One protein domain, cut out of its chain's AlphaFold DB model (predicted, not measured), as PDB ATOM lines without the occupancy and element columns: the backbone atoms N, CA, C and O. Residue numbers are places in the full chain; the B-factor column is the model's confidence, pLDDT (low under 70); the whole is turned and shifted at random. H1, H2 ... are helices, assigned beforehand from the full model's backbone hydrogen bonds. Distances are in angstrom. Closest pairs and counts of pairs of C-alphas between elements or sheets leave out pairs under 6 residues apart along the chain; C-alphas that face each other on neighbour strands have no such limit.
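Overview. This is residues 8 to 72 of the 78 residues of an uncharacterized protein of Novosphingobium mathurense (UniProt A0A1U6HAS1). One helix, H2, makes a crossbar, and a helix slants back from each of its ends, H1 from one and H3 from the other, like two legs whose free ends do not meet: the C-alphas of Asp 8 and Ile 72, the first and last printed, are 23.3 A apart. The middle is open: H1 and H3 have no contact with each other, and residues 8 to 17 of H1 and residues 61 to 72 stick out. The printed part has 65 residues with three named helices, in the order H1, H2, H3, and no named strand; the class is all helix. It is only just loose, close to compact, with a radius of gyration of the C-alphas of 13.2 A and spans of 33 by 26 by 25 A.

Arrangement. Start with H2, residues 32 to 51. Its residues 35 to 39 alone touch H1, residues 8 to 27, which touches it with residues 21 to 26 alone. Look there for the closest C-alphas, those of Cys 25 and Gln 35, 6.0 A apart. The two helices run opposite ways at a steep tilt of 50 degrees. Farther along H2, residues 44 to 48 alone touch H3, residues 53 to 71, which touches it with residues 53 to 60 alone. The closest C-alphas there are those of Leu 47 and Ala 56, 5.1 A apart. H2 and H3 run opposite ways at a steep tilt of 47 degrees. H1 and H3 are apart. In H1, H2 and H3 every O i to N i+4 pair is within hydrogen-bond range.

Along the chain. Find C-alpha 32 at (26.235, -94.929, 206.930); from there H2 runs 27.9 A to C-alpha 51. H1 begins at C-alpha 8, at (33.111, -85.037, 182.483), and is 28.6 A long. H3 runs 26.8 A from C-alpha 53 to C-alpha 71 at (17.083, -89.436, 193.159).

Size, cuts and confidence. The two C-alphas farthest apart are those of Ala 27 and Phe 54, at 33.4 A. The printed part has no cut, and both links are tight. Mean pLDDT of the printed part is 91.3; residue 72 is under 70.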
ATOM      1  N   ASP A   8      33.125 -83.586 182.262       87.12
ATOM      2  CA  ASP A   8      33.111 -85.037 182.483       87.12
ATOM      3  C   ASP A   8      34.285 -85.513 183.347       87.12
ATOM      4  O   ASP A   8      34.111 -86.338 184.249       87.12
ATOM      5  N   VAL A   9      35.486 -84.973 183.107       88.69
ATOM      6  CA  VAL A   9      36.681 -85.288 183.907       88.69
ATOM      7  C   VAL A   9      36.504 -84.776 185.333       88.69
ATOM      8  O   VAL A   9      36.832 -85.487 186.285       88.69
ATOM      9  N   PHE A  10      35.936 -83.582 185.496       86.81
ATOM     10  CA  PHE A  10      35.657 -83.016 186.810       86.81
ATOM     11  C   PHE A  10      34.613 -83.832 187.588       86.81
ATOM     12  O   PHE A  10      34.804 -84.108 188.777       86.81
ATOM     13  N   VAL A  11      33.542 -84.280 186.927       88.69
ATOM     14  CA  VAL A  11      32.513 -85.142 187.532       88.69
ATOM     15  C   VAL A  11      33.103 -86.492 187.940       88.69
ATOM     16  O   VAL A  11      32.855 -86.956 189.055       88.69
ATOM     17  N   ALA A  12      33.909 -87.116 187.076       90.06
ATOM     18  CA  ALA A  12      34.571 -88.382 187.384       90.06
ATOM     19  C   ALA A  12      35.534 -88.252 188.575       90.06
ATOM     20  O   ALA A  12      35.491 -89.072 189.494       90.06
ATOM     21  N   ALA A  13      36.348 -87.191 188.602       90.75
ATOM     22  CA  ALA A  13      37.255 -86.910 189.709       90.75
ATOM     23  C   ALA A  13      36.491 -86.673 191.021       90.75
ATOM     24  O   ALA A  13      36.836 -87.256 192.047       90.75
ATOM     25  N   SER A  14      35.412 -85.885 190.977       88.75
ATOM     26  CA  SER A  14      34.576 -85.599 192.148       88.75
ATOM     27  C   SER A  14      33.966 -86.875 192.733       88.75
ATOM     28  O   SER A  14      34.044 -87.093 193.939       88.75
ATOM     29  N   ARG A  15      33.446 -87.771 191.881       90.94
ATOM     30  CA  ARG A  15      32.934 -89.084 192.313       90.94
ATOM     31  C   ARG A  15      34.018 -89.949 192.948       90.94
ATOM     32  O   ARG A  15      33.753 -90.582 193.965       90.94
ATOM     33  N   SER A  16      35.220 -89.966 192.371       93.06
ATOM     34  CA  SER A  16      36.341 -90.735 192.920       93.06
ATOM     35  C   SER A  16      36.734 -90.238 194.309       93.06
ATOM     36  O   SER A  16      36.925 -91.052 195.205       93.06
ATOM     37  N   VAL A  17      36.816 -88.919 194.505       92.12
ATOM     38  CA  VAL A  17      37.118 -88.328 195.816       92.12
ATOM     39  C   VAL A  17      36.034 -88.688 196.832       92.12
ATOM     40  O   VAL A  17      36.361 -89.128 197.932       92.12
ATOM     41  N   SER A  18      34.753 -88.562 196.464       90.69
ATOM     42  CA  SER A  18      33.642 -88.944 197.343       90.69
ATOM     43  C   SER A  18      33.688 -90.423 197.729       90.69
ATOM     44  O   SER A  18      33.512 -90.739 198.901       90.69
ATOM     45  N   LEU A  19      33.968 -91.320 196.775       92.38
ATOM     46  CA  LEU A  19      34.090 -92.753 197.049       92.38
ATOM     47  C   LEU A  19      35.219 -93.036 198.045       92.38
ATOM     48  O   LEU A  19      34.991 -93.729 199.028       92.38
ATOM     49  N   THR A  20      36.399 -92.440 197.844       93.75
ATOM     50  CA  THR A  20      37.538 -92.625 198.752       93.75
ATOM     51  C   THR A  20      37.225 -92.169 200.178       93.75
ATOM     52  O   THR A  20      37.623 -92.830 201.133       93.75
ATOM     53  N   VAL A  21      36.491 -91.063 200.354       90.38
ATOM     54  CA  VAL A  21      36.073 -90.608 201.691       90.38
ATOM     55  C   VAL A  21      35.164 -91.640 202.362       90.38
ATOM     56  O   VAL A  21      35.385 -91.969 203.528       90.38
ATOM     57  N   LEU A  22      34.185 -92.181 201.633       90.75
ATOM     58  CA  LEU A  22      33.267 -93.193 202.167       90.75
ATOM     59  C   LEU A  22      33.992 -94.504 202.496       90.75
ATOM     60  O   LEU A  22      33.792 -95.042 203.578       90.75
ATOM     61  N   GLU A  23      34.899 -94.968 201.634       92.44
ATOM     62  CA  GLU A  23      35.717 -96.166 201.882       92.44
ATOM     63  C   GLU A  23      36.566 -96.039 203.154       92.44
ATOM     64  O   GLU A  23      36.675 -96.986 203.933       92.44
ATOM     65  N   VAL A  24      37.147 -94.859 203.398       93.69
ATOM     66  CA  VAL A  24      37.891 -94.588 204.636       93.69
ATOM     67  C   VAL A  24      36.962 -94.616 205.848       93.69
ATOM     68  O   VAL A  24      37.331 -95.179 206.877       93.69
ATOM     69  N   CYS A  25      35.760 -94.048 205.744       92.81
ATOM     70  CA  CYS A  25      34.787 -94.090 206.835       92.81
ATOM     71  C   CYS A  25      34.347 -95.529 207.156       92.81
ATOM     72  O   CYS A  25      34.265 -95.897 208.330       92.81
ATOM     73  N   ASP A  26      34.147 -96.354 206.128       92.88
ATOM     74  CA  ASP A  26      33.820 -97.777 206.259       92.88
ATOM     75  C   ASP A  26      34.962 -98.556 206.928       92.88
ATOM     76  O   ASP A  26      34.737 -99.336 207.855       92.88
ATOM     77  N   ALA A  27      36.212 -98.284 206.536       95.00
ATOM     78  CA  ALA A  27      37.398 -98.885 207.150       95.00
ATOM     79  C   ALA A  27      37.567 -98.510 208.636       95.00
ATOM     80  O   ALA A  27      38.170 -99.267 209.401       95.00
ATOM     81  N   LEU A  28      37.023 -97.363 209.055       94.75
ATOM     82  CA  LEU A  28      36.963 -96.928 210.452       94.75
ATOM     83  C   LEU A  28      35.749 -97.494 211.210       94.75
ATOM     84  O   LEU A  28      35.629 -97.272 212.415       94.75
ATOM     85  N   GLY A  29      34.869 -98.237 210.534       94.94
ATOM     86  CA  GLY A  29      33.676 -98.842 211.122       94.94
ATOM     87  C   GLY A  29      32.539 -97.854 211.386       94.94
ATOM     88  O   GLY A  29      31.706 -98.118 212.254       94.94
ATOM     89  N   LEU A  30      32.502 -96.718 210.682       93.88
ATOM     90  CA  LEU A  30      31.429 -95.731 210.820       93.88
ATOM     91  C   LEU A  30      30.154 -96.219 210.123       93.88
ATOM     92  O   LEU A  30      30.201 -96.677 208.983       93.88
ATOM     93  N   GLY A  31      29.005 -96.090 210.788       92.25
ATOM     94  CA  GLY A  31      27.710 -96.401 210.181       92.25
ATOM     95  C   GLY A  31      27.343 -95.379 209.105       92.25
ATOM     96  O   GLY A  31      27.744 -94.224 209.198       92.25
ATOM     97  N   SER A  32      26.555 -95.772 208.100       88.62
ATOM     98  CA  SER A  32      26.235 -94.929 206.930       88.62
ATOM     99  C   SER A  32      25.702 -93.531 207.273       88.62
ATOM    100  O   SER A  32      26.042 -92.570 206.584       88.62
ATOM    101  N   THR A  33      24.918 -93.396 208.348       91.38
ATOM    102  CA  THR A  33      24.471 -92.094 208.870       91.38
ATOM    103  C   THR A  33      25.648 -91.235 209.330       91.38
ATOM    104  O   THR A  33      25.773 -90.098 208.890       91.38
ATOM    105  N   ASP A  34      26.553 -91.793 210.135       92.81
ATOM    106  CA  ASP A  34      27.726 -91.075 210.645       92.81
ATOM    107  C   ASP A  34      28.671 -90.661 209.506       92.81
ATOM    108  O   ASP A  34      29.263 -89.583 209.550       92.81
ATOM    109  N   GLN A  35      28.793 -91.488 208.459       92.50
ATOM    110  CA  GLN A  35      29.574 -91.141 207.264       92.50
ATOM    111  C   GLN A  35      28.982 -89.921 206.550       92.50
ATOM    112  O   GLN A  35      29.718 -89.005 206.173       92.50
ATOM    113  N   ALA A  36      27.658 -89.902 206.370       89.69
ATOM    114  CA  ALA A  36      26.951 -88.799 205.726       89.69
ATOM    115  C   ALA A  36      27.049 -87.507 206.551       89.69
ATOM    116  O   ALA A  36      27.343 -86.450 205.988       89.69
ATOM    117  N   ASP A  37      26.882 -87.603 207.872       90.94
ATOM    118  CA  ASP A  37      27.004 -86.469 208.788       90.94
ATOM    119  C   ASP A  37      28.428 -85.901 208.785       90.94
ATOM    120  O   ASP A  37      28.607 -84.687 208.674       90.94
ATOM    121  N   LEU A  38      29.452 -86.759 208.826       91.31
ATOM    122  CA  LEU A  38      30.851 -86.337 208.780       91.31
ATOM    123  C   LEU A  38      31.203 -85.665 207.446       91.31
ATOM    124  O   LEU A  38      31.800 -84.585 207.433       91.31
ATOM    125  N   ALA A  39      30.829 -86.279 206.321       90.25
ATOM    126  CA  ALA A  39      31.091 -85.723 204.996       90.25
ATOM    127  C   ALA A  39      30.347 -84.393 204.784       90.25
ATOM    128  O   ALA A  39      30.917 -83.437 204.251       90.25
ATOM    129  N   GLY A  40      29.095 -84.307 205.245       90.25
ATOM    130  CA  GLY A  40      28.296 -83.084 205.224       90.25
ATOM    131  C   GLY A  40      28.888 -81.981 206.103       90.25
ATOM    132  O   GLY A  40      28.981 -80.834 205.661       90.25
ATOM    133  N   ALA A  41      29.353 -82.324 207.308       91.56
ATOM    134  CA  ALA A  41      30.015 -81.396 208.223       91.56
ATOM    135  C   ALA A  41      31.320 -80.832 207.629       91.56
ATOM    136  O   ALA A  41      31.549 -79.622 207.651       91.56
ATOM    137  N   ALA A  42      32.146 -81.687 207.022       92.00
ATOM    138  CA  ALA A  42      33.366 -81.245 206.353       92.00
ATOM    139  C   ALA A  42      33.062 -80.310 205.167       92.00
ATOM    140  O   ALA A  42      33.704 -79.270 205.000       92.00
ATOM    141  N   LEU A  43      32.047 -80.640 204.360       91.44
ATOM    142  CA  LEU A  43      31.631 -79.804 203.237       91.44
ATOM    143  C   LEU A  43      31.087 -78.445 203.701       91.44
ATOM    144  O   LEU A  43      31.450 -77.419 203.120       91.44
ATOM    145  N   VAL A  44      30.238 -78.412 204.738       94.06
ATOM    146  CA  VAL A  44      29.673 -77.147 205.233       94.06
ATOM    147  C   VAL A  44      30.754 -76.241 205.806       94.06
ATOM    148  O   VAL A  44      30.697 -75.035 205.578       94.06
ATOM    149  N   GLU A  45      31.763 -76.793 206.481       95.94
ATOM    150  CA  GLU A  45      32.878 -76.014 207.018       95.94
ATOM    151  C   GLU A  45      33.654 -75.306 205.898       95.94
ATOM    152  O   GLU A  45      33.871 -74.092 205.964       95.94
ATOM    153  N   ILE A  46      33.985 -76.030 204.824       95.38
ATOM    154  CA  ILE A  46      34.659 -75.464 203.646       95.38
ATOM    155  C   ILE A  46      33.792 -74.376 202.998       95.38
ATOM    156  O   ILE A  46      34.273 -73.279 202.710       95.38
ATOM    157  N   LEU A  47      32.498 -74.642 202.800       95.56
ATOM    158  CA  LEU A  47      31.579 -73.660 202.223       95.56
ATOM    159  C   LEU A  47      31.450 -72.411 203.103       95.56
ATOM    160  O   LEU A  47      31.401 -71.302 202.571       95.56
ATOM    161  N   CYS A  48      31.445 -72.562 204.430       97.19
ATOM    162  CA  CYS A  48      31.405 -71.439 205.365       97.19
ATOM    163  C   CYS A  48      32.646 -70.549 205.234       97.19
ATOM    164  O   CYS A  48      32.514 -69.327 205.293       97.19
ATOM    165  N   GLN A  49      33.829 -71.131 205.022       97.31
ATOM    166  CA  GLN A  49      35.068 -70.370 204.816       97.31
ATOM    167  C   GLN A  49      35.056 -69.575 203.500       97.31
ATOM    168  O   GLN A  49      35.632 -68.490 203.437       97.31
ATOM    169  N   ILE A  50      34.392 -70.090 202.459       97.06
ATOM    170  CA  ILE A  50      34.358 -69.468 201.126       97.06
ATOM    171  C   ILE A  50      33.236 -68.424 201.009       97.06
ATOM    172  O   ILE A  50      33.439 -67.355 200.436       97.06
ATOM    173  N   LEU A  51      32.043 -68.741 201.515       96.50
ATOM    174  CA  LEU A  51      30.807 -67.989 201.257       96.50
ATOM    175  C   LEU A  51      30.255 -67.275 202.500       96.50
ATOM    176  O   LEU A  51      29.374 -66.424 202.383       96.50
ATOM    177  N   GLY A  52      30.743 -67.624 203.692       96.94
ATOM    178  CA  GLY A  52      30.120 -67.272 204.965       96.94
ATOM    179  C   GLY A  52      29.020 -68.264 205.385       96.94
ATOM    180  O   GLY A  52      28.501 -69.023 204.564       96.94
ATOM    181  N   PRO A  53      28.636 -68.267 206.675       94.81
ATOM    182  CA  PRO A  53      27.813 -69.328 207.260       94.81
ATOM    183  C   PRO A  53      26.392 -69.383 206.695       94.81
ATOM    184  O   PRO A  53      25.883 -70.458 206.396       94.81
ATOM    185  N   PHE A  54      25.751 -68.226 206.504       96.12
ATOM    186  CA  PHE A  54      24.383 -68.177 205.989       96.12
ATOM    187  C   PHE A  54      24.299 -68.698 204.548       96.12
ATOM    188  O   PHE A  54      23.495 -69.574 204.244       96.12
ATOM    189  N   ALA A  55      25.180 -68.209 203.671       94.88
ATOM    190  CA  ALA A  55      25.208 -68.623 202.271       94.88
ATOM    191  C   ALA A  55      25.590 -70.103 202.103       94.88
ATOM    192  O   ALA A  55      25.069 -70.766 201.210       94.88
ATOM    193  N   ALA A  56      26.454 -70.640 202.970       95.12
ATOM    194  CA  ALA A  56      26.794 -72.060 202.977       95.12
ATOM    195  C   ALA A  56      25.576 -72.950 203.277       95.12
ATOM    196  O   ALA A  56      25.343 -73.929 202.568       95.12
ATOM    197  N   VAL A  57      24.773 -72.585 204.282       94.06
ATOM    198  CA  VAL A  57      23.551 -73.322 204.645       94.06
ATOM    199  C   VAL A  57      22.519 -73.275 203.521       94.06
ATOM    200  O   VAL A  57      21.995 -74.320 203.137       94.06
ATOM    201  N   GLU A  58      22.256 -72.096 202.952       96.06
ATOM    202  CA  GLU A  58      21.337 -71.967 201.812       96.06
ATOM    203  C   GLU A  58      21.821 -72.797 200.618       96.06
ATOM    204  O   GLU A  58      21.041 -73.504 199.984       96.06
ATOM    205  N   ARG A  59      23.137 -72.820 200.366       94.12
ATOM    206  CA  ARG A  59      23.696 -73.613 199.273       94.12
ATOM    207  C   ARG A  59      23.520 -75.116 199.474       94.12
ATOM    208  O   ARG A  59      23.297 -75.827 198.494       94.12
ATOM    209  N   LEU A  60      23.631 -75.606 200.708       91.88
ATOM    210  CA  LEU A  60      23.365 -77.010 201.020       91.88
ATOM    211  C   LEU A  60      21.883 -77.354 200.880       91.88
ATOM    212  O   LEU A  60      21.580 -78.428 200.364       91.88
ATOM    213  N   ARG A  61      20.979 -76.437 201.246       93.56
ATOM    214  CA  ARG A  61      19.539 -76.609 201.001       93.56
ATOM    215  C   ARG A  61      19.253 -76.758 199.507       93.56
ATOM    216  O   ARG A  61      18.676 -77.762 199.112       93.56
ATOM    217  N   ASP A  62      19.786 -75.866 198.671       94.00
ATOM    218  CA  ASP A  62      19.645 -75.973 197.211       94.00
ATOM    219  C   ASP A  62      20.157 -77.313 196.652       94.00
ATOM    220  O   ASP A  62      19.670 -77.810 195.634       94.00
ATOM    221  N   ILE A  63      21.238 -77.850 197.230       90.94
ATOM    222  CA  ILE A  63      21.799 -79.143 196.820       90.94
ATOM    223  C   ILE A  63      20.849 -80.270 197.219       90.94
ATOM    224  O   ILE A  63      20.560 -81.110 196.370       90.94
ATOM    225  N   ALA A  64      20.350 -80.264 198.455       90.31
ATOM    226  CA  ALA A  64      19.389 -81.248 198.941       90.31
ATOM    227  C   ALA A  64      18.116 -81.262 198.078       90.31
ATOM    228  O   ALA A  64      17.724 -82.326 197.603       90.31
ATOM    229  N   ASP A  65      17.563 -80.088 197.762       91.94
ATOM    230  CA  ASP A  65      16.380 -79.953 196.903       91.94
ATOM    231  C   ASP A  65      16.634 -80.532 195.498       91.94
ATOM    232  O   ASP A  65      15.812 -81.254 194.934       91.94
ATOM    233  N   ARG A  66      17.814 -80.274 194.912       90.31
ATOM    234  CA  ARG A  66      18.187 -80.867 193.614       90.31
ATOM    235  C   ARG A  66      18.370 -82.380 193.691       90.31
ATOM    236  O   ARG A  66      18.020 -83.071 192.736       90.31
ATOM    237  N   MET A  67      18.939 -82.889 194.781       87.56
ATOM    238  CA  MET A  67      19.103 -84.328 194.991       87.56
ATOM    239  C   MET A  67      17.751 -85.026 195.094       87.56
ATOM    240  O   MET A  67      17.588 -86.088 194.502       87.56
ATOM    241  N   GLU A  68      16.783 -84.416 195.779       84.50
ATOM    242  CA  GLU A  68      15.414 -84.925 195.871       84.50
ATOM    243  C   GLU A  68      14.814 -85.135 194.475       84.50
ATOM    244  O   GLU A  68      14.357 -86.229 194.151       84.50
ATOM    245  N   VAL A  69      14.932 -84.136 193.597       86.25
ATOM    246  CA  VAL A  69      14.440 -84.213 192.211       86.25
ATOM    247  C   VAL A  69      15.173 -85.272 191.377       86.25
ATOM    248  O   VAL A  69      14.577 -85.881 190.491       86.25
ATOM    249  N   GLN A  70      16.471 -85.476 191.612       78.62
ATOM    250  CA  GLN A  70      17.296 -86.394 190.816       78.62
ATOM    251  C   GLN A  70      17.194 -87.856 191.261       78.62
ATOM    252  O   GLN A  70      17.335 -88.753 190.428       78.62
ATOM    253  N   LEU A  71      17.017 -88.102 192.561       73.75
ATOM    254  CA  LEU A  71      17.083 -89.436 193.159       73.75
ATOM    255  C   LEU A  71      15.709 -90.029 193.459       73.75
ATOM    256  O   LEU A  71      15.584 -91.254 193.453       73.75
ATOM    257  N   ILE A  72      14.684 -89.206 193.705       59.94
ATOM    258  CA  ILE A  72      13.317 -89.711 193.814       59.94
ATOM    259  C   ILE A  72      12.827 -89.990 192.389       59.94
ATOM    260  O   ILE A  72      12.686 -89.056 191.596       59.94
TER     261      ILE A  72